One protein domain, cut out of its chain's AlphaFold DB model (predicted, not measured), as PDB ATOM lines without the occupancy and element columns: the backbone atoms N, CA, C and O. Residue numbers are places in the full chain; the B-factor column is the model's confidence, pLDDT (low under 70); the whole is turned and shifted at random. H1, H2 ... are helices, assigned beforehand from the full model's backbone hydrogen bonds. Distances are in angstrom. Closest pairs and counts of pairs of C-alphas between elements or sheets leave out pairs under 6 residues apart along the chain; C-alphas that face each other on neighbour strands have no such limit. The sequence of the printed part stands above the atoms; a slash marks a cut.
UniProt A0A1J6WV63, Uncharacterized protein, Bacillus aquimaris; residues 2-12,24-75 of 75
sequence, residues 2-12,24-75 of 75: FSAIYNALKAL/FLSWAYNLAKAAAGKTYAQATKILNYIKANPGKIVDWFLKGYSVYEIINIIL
ATOM      1  N   PHE A   2     194.328 147.442 148.182       96.38
ATOM      2  CA  PHE A   2     195.620 148.148 148.198       96.38
ATOM      3  C   PHE A   2     195.623 149.431 149.047       96.38
ATOM      4  O   PHE A   2     196.338 149.489 150.042       96.38
ATOM      5  N   SER A   3     194.783 150.420 148.714       97.06
ATOM      6  CA  SER A   3     194.784 151.720 149.402       97.06
ATOM      7  C   SER A   3     194.493 151.604 150.898       97.06
ATOM      8  O   SER A   3     195.095 152.314 151.693       97.06
ATOM      9  N   ALA A   4     193.616 150.679 151.303       97.56
ATOM     10  CA  ALA A   4     193.299 150.459 152.713       97.56
ATOM     11  C   ALA A   4     194.507 149.907 153.487       97.56
ATOM     12  O   ALA A   4     194.809 150.392 154.577       97.56
ATOM     13  N   ILE A   5     195.219 148.934 152.909       97.44
ATOM     14  CA  ILE A   5     196.434 148.360 153.501       97.44
ATOM     15  C   ILE A   5     197.553 149.402 153.526       97.44
ATOM     16  O   ILE A   5     198.168 149.613 154.568       97.44
ATOM     17  N   TYR A   6     197.780 150.103 152.414       98.12
ATOM     18  CA  TYR A   6     198.818 151.126 152.330       98.12
ATOM     19  C   TYR A   6     198.580 152.264 153.326       98.12
ATOM     20  O   TYR A   6     199.509 152.662 154.019       98.12
ATOM     21  N   ASN A   7     197.341 152.742 153.474       98.19
ATOM     22  CA  ASN A   7     197.013 153.774 154.458       98.19
ATOM     23  C   ASN A   7     197.218 153.284 155.898       98.19
ATOM     24  O   ASN A   7     197.753 154.030 156.717       98.19
ATOM     25  N   ALA A   8     196.848 152.034 156.203       97.50
ATOM     26  CA  ALA A   8     197.094 151.443 157.518       97.50
ATOM     27  C   ALA A   8     198.596 151.356 157.835       97.50
ATOM     28  O   ALA A   8     199.006 151.684 158.944       97.50
ATOM     29  N   LEU A   9     199.424 150.982 156.855       97.81
ATOM     30  CA  LEU A   9     200.882 150.954 156.999       97.81
ATOM     31  C   LEU A   9     201.470 152.365 157.105       97.81
ATOM     32  O   LEU A   9     202.292 152.623 157.978       97.81
ATOM     33  N   LYS A  10     201.024 153.305 156.268       97.44
ATOM     34  CA  LYS A  10     201.486 154.701 156.265       97.44
ATOM     35  C   LYS A  10     201.217 155.401 157.598       97.44
ATOM     36  O   LYS A  10     202.033 156.212 158.028       97.44
ATOM     37  N   ALA A  11     200.134 155.055 158.294       97.25
ATOM     38  CA  ALA A  11     199.861 155.562 159.640       97.25
ATOM     39  C   ALA A  11     200.943 155.175 160.672       97.25
ATOM     40  O   ALA A  11     201.040 155.804 161.722       97.25
ATOM     41  N   LEU A  12     201.777 154.170 160.380       96.81
ATOM     42  CA  LEU A  12     202.873 153.734 161.246       96.81
ATOM     43  C   LEU A  12     204.164 154.537 161.048       96.81
ATOM     44  O   LEU A  12     205.087 154.353 161.832       96.81
ATOM     45  N   PHE A  24     210.784 152.605 154.621       97.94
ATOM     46  CA  PHE A  24     209.519 152.095 155.141       97.94
ATOM     47  C   PHE A  24     208.356 152.339 154.180       97.94
ATOM     48  O   PHE A  24     207.585 151.423 153.929       97.94
ATOM     49  N   LEU A  25     208.228 153.538 153.608       97.81
ATOM     50  CA  LEU A  25     207.152 153.844 152.660       97.81
ATOM     51  C   LEU A  25     207.243 152.983 151.393       97.81
ATOM     52  O   LEU A  25     206.224 152.468 150.931       97.81
ATOM     53  N   SER A  26     208.454 152.776 150.871       97.81
ATOM     54  CA  SER A  26     208.687 151.873 149.737       97.81
ATOM     55  C   SER A  26     208.323 150.423 150.080       97.81
ATOM     56  O   SER A  26     207.582 149.757 149.353       97.81
ATOM     57  N   TRP A  27     208.755 149.946 151.248       97.69
ATOM     58  CA  TRP A  27     208.401 148.622 151.755       97.69
ATOM     59  C   TRP A  27     206.888 148.463 151.974       97.69
ATOM     60  O   TRP A  27     206.304 147.461 151.564       97.69
ATOM     61  N   ALA A  28     206.228 149.475 152.537       97.62
ATOM     62  CA  ALA A  28     204.792 149.488 152.789       97.62
ATOM     63  C   ALA A  28     203.986 149.445 151.488       97.62
ATOM     64  O   ALA A  28     202.969 148.755 151.411       97.62
ATOM     65  N   TYR A  29     204.451 150.147 150.451       98.25
ATOM     66  CA  TYR A  29     203.871 150.073 149.114       98.25
ATOM     67  C   TYR A  29     203.952 148.645 148.558       98.25
ATOM     68  O   TYR A  29     202.944 148.100 148.101       98.25
ATOM     69  N   ASN A  30     205.120 148.003 148.658       98.06
ATOM     70  CA  ASN A  30     205.307 146.627 148.195       98.06
ATOM     71  C   ASN A  30     204.446 145.628 148.982       98.06
ATOM     72  O   ASN A  30     203.842 144.742 148.376       98.06
ATOM     73  N   LEU A  31     204.310 145.807 150.301       97.38
ATOM     74  CA  LEU A  31     203.426 144.999 151.148       97.38
ATOM     75  C   LEU A  31     201.961 145.158 150.781       97.38
ATOM     76  O   LEU A  31     201.263 144.161 150.596       97.38
ATOM     77  N   ALA A  32     201.505 146.391 150.589       97.81
ATOM     78  CA  ALA A  32     200.150 146.649 150.135       97.81
ATOM     79  C   ALA A  32     199.884 146.046 148.749       97.81
ATOM     80  O   ALA A  32     198.815 145.471 148.534       97.81
ATOM     81  N   LYS A  33     200.849 146.127 147.822       98.00
ATOM     82  CA  LYS A  33     200.745 145.552 146.472       98.00
ATOM     83  C   LYS A  33     200.653 144.028 146.517       98.00
ATOM     84  O   LYS A  33     199.738 143.459 145.928       98.00
ATOM     85  N   ALA A  34     201.553 143.372 147.247       97.31
ATOM     86  CA  ALA A  34     201.576 141.918 147.364       97.31
ATOM     87  C   ALA A  34     200.337 141.373 148.096       97.31
ATOM     88  O   ALA A  34     199.755 140.378 147.663       97.31
ATOM     89  N   ALA A  35     199.875 142.051 149.151       96.69
ATOM     90  CA  ALA A  35     198.650 141.684 149.855       96.69
ATOM     91  C   ALA A  35     197.392 141.902 148.995       96.69
ATOM     92  O   ALA A  35     196.468 141.094 149.043       96.69
ATOM     93  N   ALA A  36     197.355 142.958 148.174       93.62
ATOM     94  CA  ALA A  36     196.248 143.211 147.251       93.62
ATOM     95  C   ALA A  36     196.166 142.196 146.098       93.62
ATOM     96  O   ALA A  36     195.094 142.048 145.522       93.62
ATOM     97  N   GLY A  37     197.262 141.495 145.787       94.88
ATOM     98  CA  GLY A  37     197.275 140.372 144.846       94.88
ATOM     99  C   GLY A  37     196.728 139.057 145.419       94.88
ATOM    100  O   GLY A  37     196.689 138.059 144.706       94.88
ATOM    101  N   LYS A  38     196.336 139.018 146.702       95.94
ATOM    102  CA  LYS A  38     195.685 137.859 147.334       95.94
ATOM    103  C   LYS A  38     194.164 137.920 147.171       95.94
ATOM    104  O   LYS A  38     193.610 138.924 146.727       95.94
ATOM    105  N   THR A  39     193.473 136.851 147.568       96.88
ATOM    106  CA  THR A  39     192.001 136.853 147.599       96.88
ATOM    107  C   THR A  39     191.474 137.936 148.546       96.88
ATOM    108  O   THR A  39     192.147 138.324 149.503       96.88
ATOM    109  N   TYR A  40     190.244 138.409 148.323       95.00
ATOM    110  CA  TYR A  40     189.638 139.450 149.161       95.00
ATOM    111  C   TYR A  40     189.612 139.073 150.654       95.00
ATOM    112  O   TYR A  40     189.930 139.906 151.503       95.00
ATOM    113  N   ALA A  41     189.303 137.811 150.977       96.88
ATOM    114  CA  ALA A  41     189.287 137.306 152.351       96.88
ATOM    115  C   ALA A  41     190.683 137.348 152.999       96.88
ATOM    116  O   ALA A  41     190.846 137.880 154.097       96.88
ATOM    117  N   GLN A  42     191.710 136.870 152.289       97.62
ATOM    118  CA  GLN A  42     193.102 136.915 152.749       97.62
ATOM    119  C   GLN A  42     193.597 138.353 152.921       97.62
ATOM    120  O   GLN A  42     194.187 138.699 153.941       97.62
ATOM    121  N   ALA A  43     193.314 139.223 151.954       96.88
ATOM    122  CA  ALA A  43     193.721 140.618 152.016       96.88
ATOM    123  C   ALA A  43     193.010 141.373 153.160       96.88
ATOM    124  O   ALA A  43     193.616 142.222 153.815       96.88
ATOM    125  N   THR A  44     191.760 141.010 153.468       97.56
ATOM    126  CA  THR A  44     191.031 141.497 154.652       97.56
ATOM    127  C   THR A  44     191.675 141.007 155.950       97.56
ATOM    128  O   THR A  44     191.875 141.805 156.866       97.56
ATOM    129  N   LYS A  45     192.080 139.728 156.027       97.94
ATOM    130  CA  LYS A  45     192.829 139.178 157.172       97.94
ATOM    131  C   LYS A  45     194.134 139.949 157.403       97.94
ATOM    132  O   LYS A  45     194.409 140.351 158.531       97.94
ATOM    133  N   ILE A  46     194.874 140.248 156.332       97.94
ATOM    134  CA  ILE A  46     196.107 141.050 156.388       97.94
ATOM    135  C   ILE A  46     195.835 142.465 156.904       97.94
ATOM    136  O   ILE A  46     196.511 142.926 157.824       97.94
ATOM    137  N   LEU A  47     194.826 143.148 156.357       98.12
ATOM    138  CA  LEU A  47     194.446 144.488 156.807       98.12
ATOM    139  C   LEU A  47     194.102 144.511 158.302       98.12
ATOM    140  O   LEU A  47     194.573 145.386 159.031       98.12
ATOM    141  N   ASN A  48     193.298 143.551 158.758       98.38
ATOM    142  CA  ASN A  48     192.894 143.451 160.157       98.38
ATOM    143  C   ASN A  48     194.092 143.158 161.065       98.38
ATOM    144  O   ASN A  48     194.222 143.783 162.116       98.38
ATOM    145  N   TYR A  49     195.009 142.288 160.632       98.19
ATOM    146  CA  TYR A  49     196.228 141.997 161.382       98.19
ATOM    147  C   TYR A  49     197.112 143.239 161.553       98.19
ATOM    148  O   TYR A  49     197.555 143.515 162.667       98.19
ATOM    149  N   ILE A  50     197.333 144.014 160.482       97.62
ATOM    150  CA  ILE A  50     198.135 145.251 160.522       97.62
ATOM    151  C   ILE A  50     197.535 146.259 161.509       97.62
ATOM    152  O   ILE A  50     198.265 146.857 162.300       97.62
ATOM    153  N   LYS A  51     196.206 146.424 161.490       97.62
ATOM    154  CA  LYS A  51     195.492 147.325 162.406       97.62
ATOM    155  C   LYS A  51     195.582 146.868 163.863       97.62
ATOM    156  O   LYS A  51     195.751 147.706 164.742       97.62
ATOM    157  N   ALA A  52     195.478 145.563 164.110       98.06
ATOM    158  CA  ALA A  52     195.511 144.995 165.455       98.06
ATOM    159  C   ALA A  52     196.930 144.929 166.048       98.06
ATOM    160  O   ALA A  52     197.090 145.034 167.261       98.06
ATOM    161  N   ASN A  53     197.966 144.786 165.213       97.62
ATOM    162  CA  ASN A  53     199.341 144.528 165.655       97.62
ATOM    163  C   ASN A  53     200.362 145.551 165.117       97.62
ATOM    164  O   ASN A  53     201.399 145.157 164.575       97.62
ATOM    165  N   PRO A  54     200.149 146.871 165.282       96.56
ATOM    166  CA  PRO A  54     201.000 147.887 164.661       96.56
ATOM    167  C   PRO A  54     202.470 147.807 165.109       96.56
ATOM    168  O   PRO A  54     203.368 148.071 164.316       96.56
ATOM    169  N   GLY A  55     202.730 147.415 166.363       96.44
ATOM    170  CA  GLY A  55     204.093 147.253 166.882       96.44
ATOM    171  C   GLY A  55     204.863 146.110 166.214       96.44
ATOM    172  O   GLY A  55     206.043 146.268 165.918       96.44
ATOM    173  N   LYS A  56     204.191 144.992 165.902       97.19
ATOM    174  CA  LYS A  56     204.806 143.850 165.201       97.19
ATOM    175  C   LYS A  56     205.195 144.208 163.773       97.19
ATOM    176  O   LYS A  56     206.277 143.842 163.337       97.19
ATOM    177  N   ILE A  57     204.351 144.963 163.070       97.56
ATOM    178  CA  ILE A  57     204.643 145.415 161.703       97.56
ATOM    179  C   ILE A  57     205.893 146.302 161.670       97.56
ATOM    180  O   ILE A  57     206.758 146.116 160.815       97.56
ATOM    181  N   VAL A  58     206.003 147.237 162.619       97.62
ATOM    182  CA  VAL A  58     207.187 148.095 162.767       97.62
ATOM    183  C   VAL A  58     208.429 147.259 163.089       97.62
ATOM    184  O   VAL A  58     209.453 147.420 162.432       97.62
ATOM    185  N   ASP A  59     208.334 146.339 164.050       97.88
ATOM    186  CA  ASP A  59     209.434 145.449 164.441       97.88
ATOM    187  C   ASP A  59     209.928 144.582 163.270       97.88
ATOM    188  O   ASP A  59     211.128 144.518 163.015       97.88
ATOM    189  N   TRP A  60     209.020 143.981 162.497       97.81
ATOM    190  CA  TRP A  60     209.374 143.190 161.315       97.81
ATOM    191  C   TRP A  60     210.079 144.014 160.242       97.81
ATOM    192  O   TRP A  60     211.089 143.564 159.699       97.81
ATOM    193  N   PHE A  61     209.605 145.234 159.972       97.69
ATOM    194  CA  PHE A  61     210.305 146.144 159.069       97.69
ATOM    195  C   PHE A  61     211.723 146.452 159.570       97.69
ATOM    196  O   PHE A  61     212.683 146.363 158.806       97.69
ATOM    197  N   LEU A  62     211.876 146.783 160.856       97.06
ATOM    198  CA  LEU A  62     213.179 147.119 161.436       97.06
ATOM    199  C   LEU A  62     214.145 145.927 161.447       97.06
ATOM    200  O   LEU A  62     215.346 146.127 161.267       97.06
ATOM    201  N   LYS A  63     213.621 144.707 161.597       97.25
ATOM    202  CA  LYS A  63     214.368 143.445 161.504       97.25
ATOM    203  C   LYS A  63     214.648 142.993 160.069       97.25
ATOM    204  O   LYS A  63     215.326 141.989 159.889       97.25
ATOM    205  N   GLY A  64     214.155 143.713 159.062       96.06
ATOM    206  CA  GLY A  64     214.428 143.420 157.655       96.06
ATOM    207  C   GLY A  64     213.637 142.244 157.085       96.06
ATOM    208  O   GLY A  64     214.079 141.649 156.107       96.06
ATOM    209  N   TYR A  65     212.477 141.913 157.660       97.12
ATOM    210  CA  TYR A  65     211.608 140.870 157.114       97.12
ATOM    211  C   TYR A  65     211.134 141.257 155.711       97.12
ATOM    212  O   TYR A  65     210.695 142.390 155.458       97.12
ATOM    213  N   SER A  66     211.174 140.291 154.798       94.94
ATOM    214  CA  SER A  66     210.636 140.480 153.464       94.94
ATOM    215  C   SER A  66     209.113 140.564 153.492       94.94
ATOM    216  O   SER A  66     208.406 140.069 154.374       94.94
ATOM    217  N   VAL A  67     208.598 141.187 152.442       95.00
ATOM    218  CA  VAL A  67     207.169 141.364 152.214       95.00
ATOM    219  C   VAL A  67     206.423 140.022 152.183       95.00
ATOM    220  O   VAL A  67     205.315 139.904 152.702       95.00
ATOM    221  N   TYR A  68     207.041 139.005 151.579       94.75
ATOM    222  CA  TYR A  68     206.447 137.682 151.405       94.75
ATOM    223  C   TYR A  68     206.454 136.865 152.696       94.75
ATOM    224  O   TYR A  68     205.457 136.205 152.983       94.75
ATOM    225  N   GLU A  69     207.518 136.957 153.499       96.19
ATOM    226  CA  GLU A  69     207.568 136.322 154.822       96.19
ATOM    227  C   GLU A  69     206.421 136.813 155.703       96.19
ATOM    228  O   GLU A  69     205.697 136.010 156.282       96.19
ATOM    229  N   ILE A  70     206.181 138.123 155.736       96.06
ATOM    230  CA  ILE A  70     205.103 138.707 156.544       96.06
ATOM    231  C   ILE A  70     203.730 138.253 156.063       96.06
ATOM    232  O   ILE A  70     202.875 137.914 156.877       96.06
ATOM    233  N   ILE A  71     203.509 138.227 154.748       96.00
ATOM    234  CA  ILE A  71     202.246 137.734 154.191       96.00
ATOM    235  C   ILE A  71     202.019 136.273 154.593       96.00
ATOM    236  O   ILE A  71     200.909 135.941 154.996       96.00
ATOM    237  N   ASN A  72     203.049 135.428 154.538       96.62
ATOM    238  CA  ASN A  72     202.950 134.024 154.938       96.62
ATOM    239  C   ASN A  72     202.754 133.843 156.451       96.62
ATOM    240  O   ASN A  72     202.088 132.906 156.856       96.62
ATOM    241  N   ILE A  73     203.308 134.725 157.289       96.44
ATOM    242  CA  ILE A  73     203.111 134.680 158.747       96.44
ATOM    243  C   ILE A  73     201.673 135.067 159.131       96.44
ATOM    244  O   ILE A  73     201.132 134.556 160.110       96.44
ATOM    245  N   ILE A  74     201.059 136.009 158.406       95.88
ATOM    246  CA  ILE A  74     199.713 136.508 158.726       95.88
ATOM    247  C   ILE A  74     198.607 135.566 158.224       95.88
ATOM    248  O   ILE A  74     197.542 135.469 158.850       95.88
ATOM    249  N   LEU A  75     198.810 134.947 157.060       94.44
ATOM    250  CA  LEU A  75     197.822 134.082 156.417       94.44
ATOM    251  C   LEU A  75     197.816 132.687 157.027       94.44
ATOM    252  O   LEU A  75     196.691 132.288 157.412       94.44
TER     253      LEU A  75
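AT A GLANCE: This is residues 2 to 12 and 24 to 75 of the 75 residues of an uncharacterized protein of Bacillus aquimaris (UniProt A0A1J6WV63). H2 and H3 form a helical hairpin that opens as a V; H1 covers one side of the V, and H5 crosses the other side from H2 to H3. H4 lies across the open end, between the last turn of H3 and the beginning of H2. The printed part has 63 residues with five named helices, H1 to H5 along the chain, and no named strand: the class is all helix. It is compact, with a radius of gyration of the C-alphas of 10.1 A, and spans 28 by 21 by 21 A.

HOW THE PARTS SIT: H2, residues 24 to 36, touches H3, residues 40 to 52, with residues 35 to 36 alone; the closest C-alphas, those of Ala 35 and Ala 43, are 5.5 A apart. This hairpin runs opposite ways at a shallow tilt of 34 degrees, only just short of steep. H1, residues 2 to 10, touches H2, opposite ways at a shallow tilt of 30 degrees, closest at C-alphas Phe 2 and Ala 36, 5.1 A. H1 also touches H3, the same way at 14 degrees, a shallow tilt, closest at C-alphas Ile 5 and Leu 47, 5.5 A. H5, residues 67 to 74, touches H2 at a steep tilt of 60 degrees, with C-alphas Leu 31 and Val 67 closest at 5.3 A. H5 is about perpendicular to H3, at 86 degrees, and touches it, with C-alphas Ile 46 and Ile 74 closest at 6.3 A. H4, residues 54 to 62, is close to H2, H3 and H5 but not clearly touching; its closest C-alphas to H3 are Ile 57 and Ile 50, 6.6 A. H1 and H5 are apart. Every O i to N i+4 pair is within hydrogen-bond range in H1, H2, H3, H4 and H5.

IN THESE COORDINATES: H2 is 17.8 A long from C-alpha 24 at (209.519, 152.095, 155.141), and H3 is 18.2 A long. H1 begins at C-alpha 2, (195.620, 148.148, 148.198). H5 ends at C-alpha 74, (199.713, 136.508, 158.726).

THE WHOLE: The C-alphas farthest apart, those of Tyr 40 and Lys 63, are 27.9 A apart. Residues 13 to 23 are not printed, and C-alphas 12 and 24 are 9.2 A apart across this cut. Of the links that are printed whole, H2 to H3, H3 to H4 and H4 to H5 are tight. No printed residue is under 70 in pLDDT.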